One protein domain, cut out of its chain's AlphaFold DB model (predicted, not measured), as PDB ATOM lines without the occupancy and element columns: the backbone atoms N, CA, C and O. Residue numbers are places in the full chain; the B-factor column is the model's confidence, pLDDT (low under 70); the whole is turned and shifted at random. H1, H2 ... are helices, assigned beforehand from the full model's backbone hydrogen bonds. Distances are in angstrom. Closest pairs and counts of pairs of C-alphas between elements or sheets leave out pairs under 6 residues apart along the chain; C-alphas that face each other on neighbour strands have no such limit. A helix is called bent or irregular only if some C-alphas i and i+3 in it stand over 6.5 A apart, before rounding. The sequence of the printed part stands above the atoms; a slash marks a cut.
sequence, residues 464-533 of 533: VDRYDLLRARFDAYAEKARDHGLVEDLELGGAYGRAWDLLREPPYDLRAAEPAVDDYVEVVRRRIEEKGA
ATOM      1  N   VAL A 464     244.711 143.908 189.085       94.44
ATOM      2  CA  VAL A 464     243.457 144.210 188.379       94.44
ATOM      3  C   VAL A 464     243.480 145.644 187.855       94.44
ATOM      4  O   VAL A 464     243.302 145.836 186.656       94.44
ATOM      5  N   ASP A 465     243.825 146.618 188.696       95.12
ATOM      6  CA  ASP A 465     243.931 148.027 188.301       95.12
ATOM      7  C   ASP A 465     244.937 148.220 187.160       95.12
ATOM      8  O   ASP A 465     244.689 148.953 186.199       95.12
ATOM      9  N   ARG A 466     246.084 147.530 187.226       94.44
ATOM     10  CA  ARG A 466     247.096 147.596 186.167       94.44
ATOM     11  C   ARG A 466     246.601 146.976 184.862       94.44
ATOM     12  O   ARG A 466     246.874 147.530 183.798       94.44
ATOM     13  N   TYR A 467     245.888 145.853 184.928       95.75
ATOM     14  CA  TYR A 467     245.245 145.257 183.758       95.75
ATOM     15  C   TYR A 467     244.227 146.218 183.134       95.75
ATOM     16  O   TYR A 467     244.295 146.468 181.931       95.75
ATOM     17  N   ASP A 468     243.341 146.801 183.943       95.06
ATOM     18  CA  ASP A 468     242.299 147.718 183.475       95.06
ATOM     19  C   ASP A 468     242.909 148.976 182.837       95.06
ATOM     20  O   ASP A 468     242.462 149.416 181.776       95.06
ATOM     21  N   LEU A 469     243.999 149.505 183.407       95.50
ATOM     22  CA  LEU A 469     244.741 150.629 182.832       95.50
ATOM     23  C   LEU A 469     245.378 150.277 181.480       95.50
ATOM     24  O   LEU A 469     245.272 151.055 180.528       95.50
ATOM     25  N   LEU A 470     246.039 149.117 181.380       95.25
ATOM     26  CA  LEU A 470     246.636 148.652 180.125       95.25
ATOM     27  C   LEU A 470     245.568 148.439 179.052       95.25
ATOM     28  O   LEU A 470     245.755 148.859 177.910       95.25
ATOM     29  N   ARG A 471     244.431 147.848 179.428       95.00
ATOM     30  CA  ARG A 471     243.294 147.623 178.537       95.00
ATOM     31  C   ARG A 471     242.697 148.941 178.045       95.00
ATOM     32  O   ARG A 471     242.558 149.119 176.838       95.00
ATOM     33  N   ALA A 472     242.430 149.885 178.948       94.38
ATOM     34  CA  ALA A 472     241.898 151.202 178.603       94.38
ATOM     35  C   ALA A 472     242.853 151.985 177.690       94.38
ATOM     36  O   ALA A 472     242.427 152.586 176.703       94.38
ATOM     37  N   ARG A 473     244.160 151.946 177.978       95.38
ATOM     38  CA  ARG A 473     245.177 152.586 177.136       95.38
ATOM     39  C   ARG A 473     245.245 151.944 175.751       95.38
ATOM     40  O   ARG A 473     245.293 152.670 174.762       95.38
ATOM     41  N   PHE A 474     245.238 150.615 175.672       94.69
ATOM     42  CA  PHE A 474     245.211 149.900 174.399       94.69
ATOM     43  C   PHE A 474     243.976 150.280 173.569       94.69
ATOM     44  O   PHE A 474     244.117 150.649 172.403       94.69
ATOM     45  N   ASP A 475     242.786 150.276 174.176       93.00
ATOM     46  CA  ASP A 475     241.530 150.599 173.491       93.00
ATOM     47  C   ASP A 475     241.485 152.059 173.006       93.00
ATOM     48  O   ASP A 475     241.112 152.307 171.858       93.00
ATOM     49  N   ALA A 476     241.963 153.013 173.813       93.12
ATOM     50  CA  ALA A 476     242.034 154.425 173.432       93.12
ATOM     51  C   ALA A 476     242.957 154.670 172.223       93.12
ATOM     52  O   ALA A 476     242.642 155.461 171.333       93.12
ATOM     53  N   TYR A 477     244.106 153.989 172.158       90.75
ATOM     54  CA  TYR A 477     245.006 154.115 171.006       90.75
ATOM     55  C   TYR A 477     244.516 153.329 169.788       90.75
ATOM     56  O   TYR A 477     244.757 153.766 168.663       90.75
ATOM     57  N   ALA A 478     243.764 152.244 169.990       89.12
ATOM     58  CA  ALA A 478     243.063 151.558 168.912       89.12
ATOM     59  C   ALA A 478     241.972 152.430 168.283       89.12
ATOM     60  O   ALA A 478     241.832 152.443 167.062       89.12
ATOM     61  N   GLU A 479     241.224 153.189 169.081       90.81
ATOM     62  CA  GLU A 479     240.286 154.202 168.588       90.81
ATOM     63  C   GLU A 479     241.019 155.318 167.835       90.81
ATOM     64  O   GLU A 479     240.742 155.553 166.660       90.81
ATOM     65  N   LYS A 480     242.067 155.897 168.439       89.06
ATOM     66  CA  LYS A 480     242.865 156.955 167.804       89.06
ATOM     67  C   LYS A 480     243.461 156.531 166.455       89.06
ATOM     68  O   LYS A 480     243.494 157.327 165.517       89.06
ATOM     69  N   ALA A 481     243.929 155.287 166.339       88.44
ATOM     70  CA  ALA A 481     244.444 154.736 165.089       88.44
ATOM     71  C   ALA A 481     243.353 154.575 164.014       88.44
ATOM     72  O   ALA A 481     243.618 154.825 162.833       88.44
ATOM     73  N   ARG A 482     242.125 154.198 164.405       87.69
ATOM     74  CA  ARG A 482     240.968 154.138 163.494       87.69
ATOM     75  C   ARG A 482     240.600 155.524 162.975       87.69
ATOM     76  O   ARG A 482     240.462 155.674 161.764       87.69
ATOM     77  N   ASP A 483     240.549 156.527 163.849       89.25
ATOM     78  CA  ASP A 483     240.213 157.913 163.482       89.25
ATOM     79  C   ASP A 483     241.184 158.515 162.460       89.25
ATOM     80  O   ASP A 483     240.798 159.322 161.617       89.25
ATOM     81  N   HIS A 484     242.450 158.086 162.487       86.44
ATOM     82  CA  HIS A 484     243.482 158.541 161.551       86.44
ATOM     83  C   HIS A 484     243.622 157.631 160.317       86.44
ATOM     84  O   HIS A 484     244.542 157.808 159.513       86.44
ATOM     85  N   GLY A 485     242.729 156.649 160.136       85.00
ATOM     86  CA  GLY A 485     242.727 155.739 158.988       85.00
ATOM     87  C   GLY A 485     244.006 154.905 158.879       85.00
ATOM     88  O   GLY A 485     244.543 154.753 157.784       85.00
ATOM     89  N   LEU A 486     244.544 154.442 160.010       82.12
ATOM     90  CA  LEU A 486     245.768 153.628 160.083       82.12
ATOM     91  C   LEU A 486     245.477 152.118 160.163       82.12
ATOM     92  O   LEU A 486     246.378 151.325 160.399       82.12
ATOM     93  N   VAL A 487     244.222 151.706 159.961       71.44
ATOM     94  CA  VAL A 487     243.753 150.320 160.160       71.44
ATOM     95  C   VAL A 487     244.444 149.303 159.237       71.44
ATOM     96  O   VAL A 487     244.570 148.142 159.610       71.44
ATOM     97  N   GLU A 488     244.921 149.729 158.066       72.38
ATOM     98  CA  GLU A 488     245.581 148.869 157.067       72.38
ATOM     99  C   GLU A 488     247.124 148.900 157.143       72.38
ATOM    100  O   GLU A 488     247.800 148.315 156.297       72.38
ATOM    101  N   ASP A 489     247.705 149.573 158.145       79.00
ATOM    102  CA  ASP A 489     249.160 149.634 158.327       79.00
ATOM    103  C   ASP A 489     249.711 148.287 158.842       79.00
ATOM    104  O   ASP A 489     249.338 147.793 159.909       79.00
ATOM    105  N   LEU A 490     250.617 147.681 158.065       74.75
ATOM    106  CA  LEU A 490     251.173 146.351 158.341       74.75
ATOM    107  C   LEU A 490     252.050 146.306 159.603       74.75
ATOM    108  O   LEU A 490     252.068 145.292 160.303       74.75
ATOM    109  N   GLU A 491     252.777 147.383 159.906       76.19
ATOM    110  CA  GLU A 491     253.625 147.464 161.099       76.19
ATOM    111  C   GLU A 491     252.762 147.636 162.355       76.19
ATOM    112  O   GLU A 491     252.975 146.961 163.369       76.19
ATOM    113  N   LEU A 492     251.723 148.470 162.251       84.31
ATOM    114  CA  LEU A 492     250.723 148.650 163.293       84.31
ATOM    115  C   LEU A 492     249.966 147.349 163.587       84.31
ATOM    116  O   LEU A 492     249.755 147.023 164.755       84.31
ATOM    117  N   GLY A 493     249.604 146.583 162.554       83.81
ATOM    118  CA  GLY A 493     248.937 145.287 162.700       83.81
ATOM    119  C   GLY A 493     249.760 144.277 163.507       83.81
ATOM    120  O   GLY A 493     249.213 143.565 164.351       83.81
ATOM    121  N   GLY A 494     251.085 144.265 163.322       87.25
ATOM    122  CA  GLY A 494     251.998 143.412 164.086       87.25
ATOM    123  C   GLY A 494     252.098 143.795 165.568       87.25
ATOM    124  O   GLY A 494     252.104 142.913 166.427       87.25
ATOM    125  N   ALA A 495     252.165 145.092 165.883       88.12
ATOM    126  CA  ALA A 495     252.177 145.575 167.268       88.12
ATOM    127  C   ALA A 495     250.809 145.395 167.956       88.12
ATOM    128  O   ALA A 495     250.747 144.936 169.096       88.12
ATOM    129  N   TYR A 496     249.714 145.660 167.233       91.56
ATOM    130  CA  TYR A 496     248.344 145.440 167.701       91.56
ATOM    131  C   TYR A 496     248.094 143.971 168.054       91.56
ATOM    132  O   TYR A 496     247.584 143.687 169.133       91.56
ATOM    133  N   GLY A 497     248.478 143.034 167.176       90.50
ATOM    134  CA  GLY A 497     248.274 141.598 167.391       90.50
ATOM    135  C   GLY A 497     248.954 141.081 168.660       90.50
ATOM    136  O   GLY A 497     248.315 140.407 169.461       90.50
ATOM    137  N   ARG A 498     250.213 141.479 168.905       91.25
ATOM    138  CA  ARG A 498     250.947 141.084 170.122       91.25
ATOM    139  C   ARG A 498     250.267 141.577 171.399       91.25
ATOM    140  O   ARG A 498     250.098 140.802 172.335       91.25
ATOM    141  N   ALA A 499     249.881 142.851 171.442       91.50
ATOM    142  CA  ALA A 499     249.203 143.423 172.603       91.50
ATOM    143  C   ALA A 499     247.789 142.841 172.794       91.50
ATOM    144  O   ALA A 499     247.375 142.581 173.924       91.50
ATOM    145  N   TRP A 500     247.067 142.585 171.699       92.69
ATOM    146  CA  TRP A 500     245.752 141.950 171.716       92.69
ATOM    147  C   TRP A 500     245.809 140.537 172.296       92.69
ATOM    148  O   TRP A 500     245.059 140.235 173.222       92.69
ATOM    149  N   ASP A 501     246.725 139.694 171.814       92.44
ATOM    150  CA  ASP A 501     246.841 138.302 172.259       92.44
ATOM    151  C   ASP A 501     247.149 138.194 173.762       92.44
ATOM    152  O   ASP A 501     246.622 137.313 174.438       92.44
ATOM    153  N   LEU A 502     247.931 139.132 174.309       92.56
ATOM    154  CA  LEU A 502     248.293 139.174 175.731       92.56
ATOM    155  C   LEU A 502     247.176 139.705 176.652       92.56
ATOM    156  O   LEU A 502     247.209 139.448 177.857       92.56
ATOM    157  N   LEU A 503     246.197 140.441 176.115       93.19
ATOM    158  CA  LEU A 503     245.113 141.064 176.891       93.19
ATOM    159  C   LEU A 503     243.735 140.417 176.681       93.19
ATOM    160  O   LEU A 503     242.812 140.708 177.450       93.19
ATOM    161  N   ARG A 504     243.574 139.565 175.656       90.62
ATOM    162  CA  ARG A 504     242.273 139.019 175.236       90.62
ATOM    163  C   ARG A 504     241.691 138.010 176.222       90.62
ATOM    164  O   ARG A 504     240.518 138.112 176.565       90.62
ATOM    165  N   GLU A 505     242.482 137.034 176.658       89.69
ATOM    166  CA  GLU A 505     242.007 135.905 177.470       89.69
ATOM    167  C   GLU A 505     242.933 135.648 178.670       89.69
ATOM    168  O   GLU A 505     244.151 135.747 178.531       89.69
ATOM    169  N   PRO A 506     242.379 135.328 179.855       88.50
ATOM    170  CA  PRO A 506     243.182 134.951 181.011       88.50
ATOM    171  C   PRO A 506     243.835 133.562 180.828       88.50
ATOM    172  O   PRO A 506     243.274 132.712 180.131       88.50
ATOM    173  N   PRO A 507     244.958 133.274 181.517       92.56
ATOM    174  CA  PRO A 507     245.638 134.143 182.475       92.56
ATOM    175  C   PRO A 507     246.491 135.229 181.798       92.56
ATOM    176  O   PRO A 507     247.288 134.950 180.909       92.56
ATOM    177  N   TYR A 508     246.365 136.467 182.271       94.50
ATOM    178  CA  TYR A 508     247.095 137.620 181.763       94.50
ATOM    179  C   TYR A 508     248.530 137.635 182.296       94.50
ATOM    180  O   TYR A 508     248.766 137.583 183.510       94.50
ATOM    181  N   ASP A 509     249.494 137.761 181.387       94.19
ATOM    182  CA  ASP A 509     250.887 138.055 181.718       94.19
ATOM    183  C   ASP A 509     251.124 139.563 181.609       94.19
ATOM    184  O   ASP A 509     251.483 140.082 180.552       94.19
ATOM    185  N   LEU A 510     250.924 140.286 182.714       93.06
ATOM    186  CA  LEU A 510     251.096 141.742 182.724       93.06
ATOM    187  C   LEU A 510     252.544 142.180 182.468       93.06
ATOM    188  O   LEU A 510     252.755 143.292 181.991       93.06
ATOM    189  N   ARG A 511     253.537 141.323 182.754       92.56
ATOM    190  CA  ARG A 511     254.950 141.643 182.495       92.56
ATOM    191  C   ARG A 511     255.260 141.618 181.005       92.56
ATOM    192  O   ARG A 511     256.093 142.398 180.558       92.56
ATOM    193  N   ALA A 512     254.601 140.738 180.255       92.94
ATOM    194  CA  ALA A 512     254.685 140.709 178.799       92.94
ATOM    195  C   ALA A 512     253.738 141.728 178.139       92.94
ATOM    196  O   ALA A 512     254.088 142.316 177.117       92.94
ATOM    197  N   ALA A 513     252.548 141.953 178.709       93.44
ATOM    198  CA  ALA A 513     251.521 142.814 178.122       93.44
ATOM    199  C   ALA A 513     251.903 144.299 178.129       93.44
ATOM    200  O   ALA A 513     251.652 144.995 177.150       93.44
ATOM    201  N   GLU A 514     252.517 144.788 179.207       94.56
ATOM    202  CA  GLU A 514     252.908 146.195 179.336       94.56
ATOM    203  C   GLU A 514     253.844 146.686 178.214       94.56
ATOM    204  O   GLU A 514     253.440 147.607 177.501       94.56
ATOM    205  N   PRO A 515     255.010 146.056 177.955       95.06
ATOM    206  CA  PRO A 515     255.869 146.480 176.851       95.06
ATOM    207  C   PRO A 515     255.192 146.318 175.484       95.06
ATOM    208  O   PRO A 515     255.399 147.140 174.601       95.06
ATOM    209  N   ALA A 516     254.327 145.313 175.300       94.44
ATOM    210  CA  ALA A 516     253.595 145.148 174.042       94.44
ATOM    211  C   ALA A 516     252.592 146.292 173.784       94.44
ATOM    212  O   ALA A 516     252.428 146.724 172.641       94.44
ATOM    213  N   VAL A 517     251.925 146.797 174.830       94.62
ATOM    214  CA  VAL A 517     251.036 147.968 174.736       94.62
ATOM    215  C   VAL A 517     251.838 149.250 174.524       94.62
ATOM    216  O   VAL A 517     251.415 150.096 173.736       94.62
ATOM    217  N   ASP A 518     252.982 149.407 175.192       94.31
ATOM    218  CA  ASP A 518     253.880 150.548 174.985       94.31
ATOM    219  C   ASP A 518     254.375 150.617 173.534       94.31
ATOM    220  O   ASP A 518     254.175 151.648 172.888       94.31
ATOM    221  N   ASP A 519     254.885 149.504 172.994       93.88
ATOM    222  CA  ASP A 519     255.292 149.371 171.589       93.88
ATOM    223  C   ASP A 519     254.162 149.793 170.637       93.88
ATOM    224  O   ASP A 519     254.364 150.570 169.703       93.88
ATOM    225  N   TYR A 520     252.943 149.293 170.873       93.81
ATOM    226  CA  TYR A 520     251.779 149.638 170.058       93.81
ATOM    227  C   TYR A 520     251.477 151.141 170.097       93.81
ATOM    228  O   TYR A 520     251.271 151.769 169.056       93.81
ATOM    229  N   VAL A 521     251.487 151.738 171.289       93.94
ATOM    230  CA  VAL A 521     251.233 153.169 171.491       93.94
ATOM    231  C   VAL A 521     252.288 154.032 170.798       93.94
ATOM    232  O   VAL A 521     251.938 155.049 170.192       93.94
ATOM    233  N   GLU A 522     253.561 153.644 170.858       92.69
ATOM    234  CA  GLU A 522     254.648 154.342 170.169       92.69
ATOM    235  C   GLU A 522     254.499 154.276 168.647       92.69
ATOM    236  O   GLU A 522     254.589 155.314 167.983       92.69
ATOM    237  N   VAL A 523     254.180 153.099 168.095       91.31
ATOM    238  CA  VAL A 523     253.926 152.934 166.655       91.31
ATOM    239  C   VAL A 523     252.753 153.811 166.204       91.31
ATOM    240  O   VAL A 523     252.873 154.508 165.197       91.31
ATOM    241  N   VAL A 524     251.649 153.861 166.966       90.56
ATOM    242  CA  VAL A 524     250.507 154.745 166.655       90.56
ATOM    243  C   VAL A 524     250.927 156.214 166.641       90.56
ATOM    244  O   VAL A 524     250.584 156.934 165.705       90.56
ATOM    245  N   ARG A 525     251.660 156.684 167.660       90.94
ATOM    246  CA  ARG A 525     252.092 158.092 167.743       90.94
ATOM    247  C   ARG A 525     252.969 158.480 166.558       90.94
ATOM    248  O   ARG A 525     252.653 159.454 165.880       90.94
ATOM    249  N   ARG A 526     253.992 157.672 166.269       91.44
ATOM    250  CA  ARG A 526     254.911 157.899 165.149       91.44
ATOM    251  C   ARG A 526     254.166 157.967 163.814       91.44
ATOM    252  O   ARG A 526     254.382 158.887 163.037       91.44
ATOM    253  N   ARG A 527     253.234 157.038 163.566       86.06
ATOM    254  CA  ARG A 527     252.443 157.012 162.322       86.06
ATOM    255  C   ARG A 527     251.484 158.194 162.184       86.06
ATOM    256  O   ARG A 527     251.260 158.656 161.071       86.06
ATOM    257  N   ILE A 528     250.921 158.696 163.283       87.56
ATOM    258  CA  ILE A 528     250.086 159.908 163.257       87.56
ATOM    259  C   ILE A 528     250.931 161.140 162.913       87.56
ATOM    260  O   ILE A 528     250.498 161.957 162.104       87.56
ATOM    261  N   GLU A 529     252.131 161.257 163.482       85.69
ATOM    262  CA  GLU A 529     253.065 162.346 163.174       85.69
ATOM    263  C   GLU A 529     253.511 162.316 161.704       85.69
ATOM    264  O   GLU A 529     253.463 163.343 161.034       85.69
ATOM    265  N   GLU A 530     253.842 161.137 161.166       82.44
ATOM    266  CA  GLU A 530     254.218 160.943 159.754       82.44
ATOM    267  C   GLU A 530     253.093 161.263 158.755       82.44
ATOM    268  O   GLU A 530     253.377 161.570 157.601       82.44
ATOM    269  N   LYS A 531     251.822 161.168 159.169       69.81
ATOM    270  CA  LYS A 531     250.650 161.443 158.316       69.81
ATOM    271  C   LYS A 531     250.153 162.892 158.425       69.81
ATOM    272  O   LYS A 531     249.333 163.312 157.611       69.81
ATOM    273  N   GLY A 532     250.577 163.606 159.473       59.72
ATOM    274  CA  GLY A 532     250.246 165.011 159.734       59.72
ATOM    275  C   GLY A 532     251.318 166.012 159.281       59.72
ATOM    276  O   GLY A 532     251.011 167.201 159.190       59.72
ATOM    277  N   ALA A 533     252.542 165.543 159.016       49.12
ATOM    278  CA  ALA A 533     253.581 166.249 158.261       49.12
ATOM    279  C   ALA A 533     253.370 166.061 156.751       49.12
ATOM    280  O   ALA A 533     253.705 167.008 156.000       49.12
TER     281      ALA A 533
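This is residues 464 to 533 of the 533 residues of the protein "Serine protease" of Saccharothrix syringae (UniProt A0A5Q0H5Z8). Three helices make a slim up-and-down bundle, each running against the one before it in the chain, with the longest helix, H3, packed on both H1 and H2. The three centres make a triangle, with the side between H1 and H2 the loosest, and the last residues of H3 reach past H1 and H2 at one end. The printed part has 70 residues with three named helices in the order H1, H2, H3 and no named strand; its class is all helix. It is compact, with a radius of gyration of the C-alphas of 12.0 A, and its outline is elongated, 39 by 20 by 16 A.

H3, residues 510 to 532, touches H2, residues 490 to 504, with 20 pairs of C-alphas within 8 A. The closest C-alphas of the two are those of Ala 499 and Ala 516, 4.9 A apart. H2 and H3 run opposite ways at a shallow tilt of 30 degrees and form a helical hairpin. H3 also touches H1, residues 464 to 483, where the closest C-alphas are those of Phe 474 and Val 517, 6.1 A apart. H1 and H3 run the same way at a shallow tilt of 22 degrees. H1 and H2 are close but not clearly touching, with 2 pairs of C-alphas within 8 A, the closest being those of Arg 471 and Leu 503 at 7.0 A. They run opposite ways at a shallow tilt of 29 degrees. In H1 and H2 every O i to N i+4 pair is within hydrogen-bond range; in H3 it is 17 of 19.

H3 has 23 residues, Leu 510 to Gly 532, and measures 32.7 A from first to last C-alpha, ending at C-alpha 532 at (250.246, 165.011, 159.734). It is neither bent nor irregular, but only just: C-alphas 512 and 515 are 6.2 A apart. H1 has 20 residues, begins at C-alpha 464 at (243.457, 144.210, 188.379) and measures 28.6 A. H2 has 15 residues, begins at C-alpha 490 at (251.173, 146.351, 158.341) and measures 20.5 A.

The two C-alphas farthest apart are those of Pro 507 and Ala 533, at 41.0 A. The printed part has no cut and ends at residue 533, the chain's last. The link from H1 to H2 is short, with 6 residues, and the link from H2 to H3 is tight, with 5. The mean pLDDT of the printed part is 88.8, and the model's confidence is low, under 70, at residues 531 to 533.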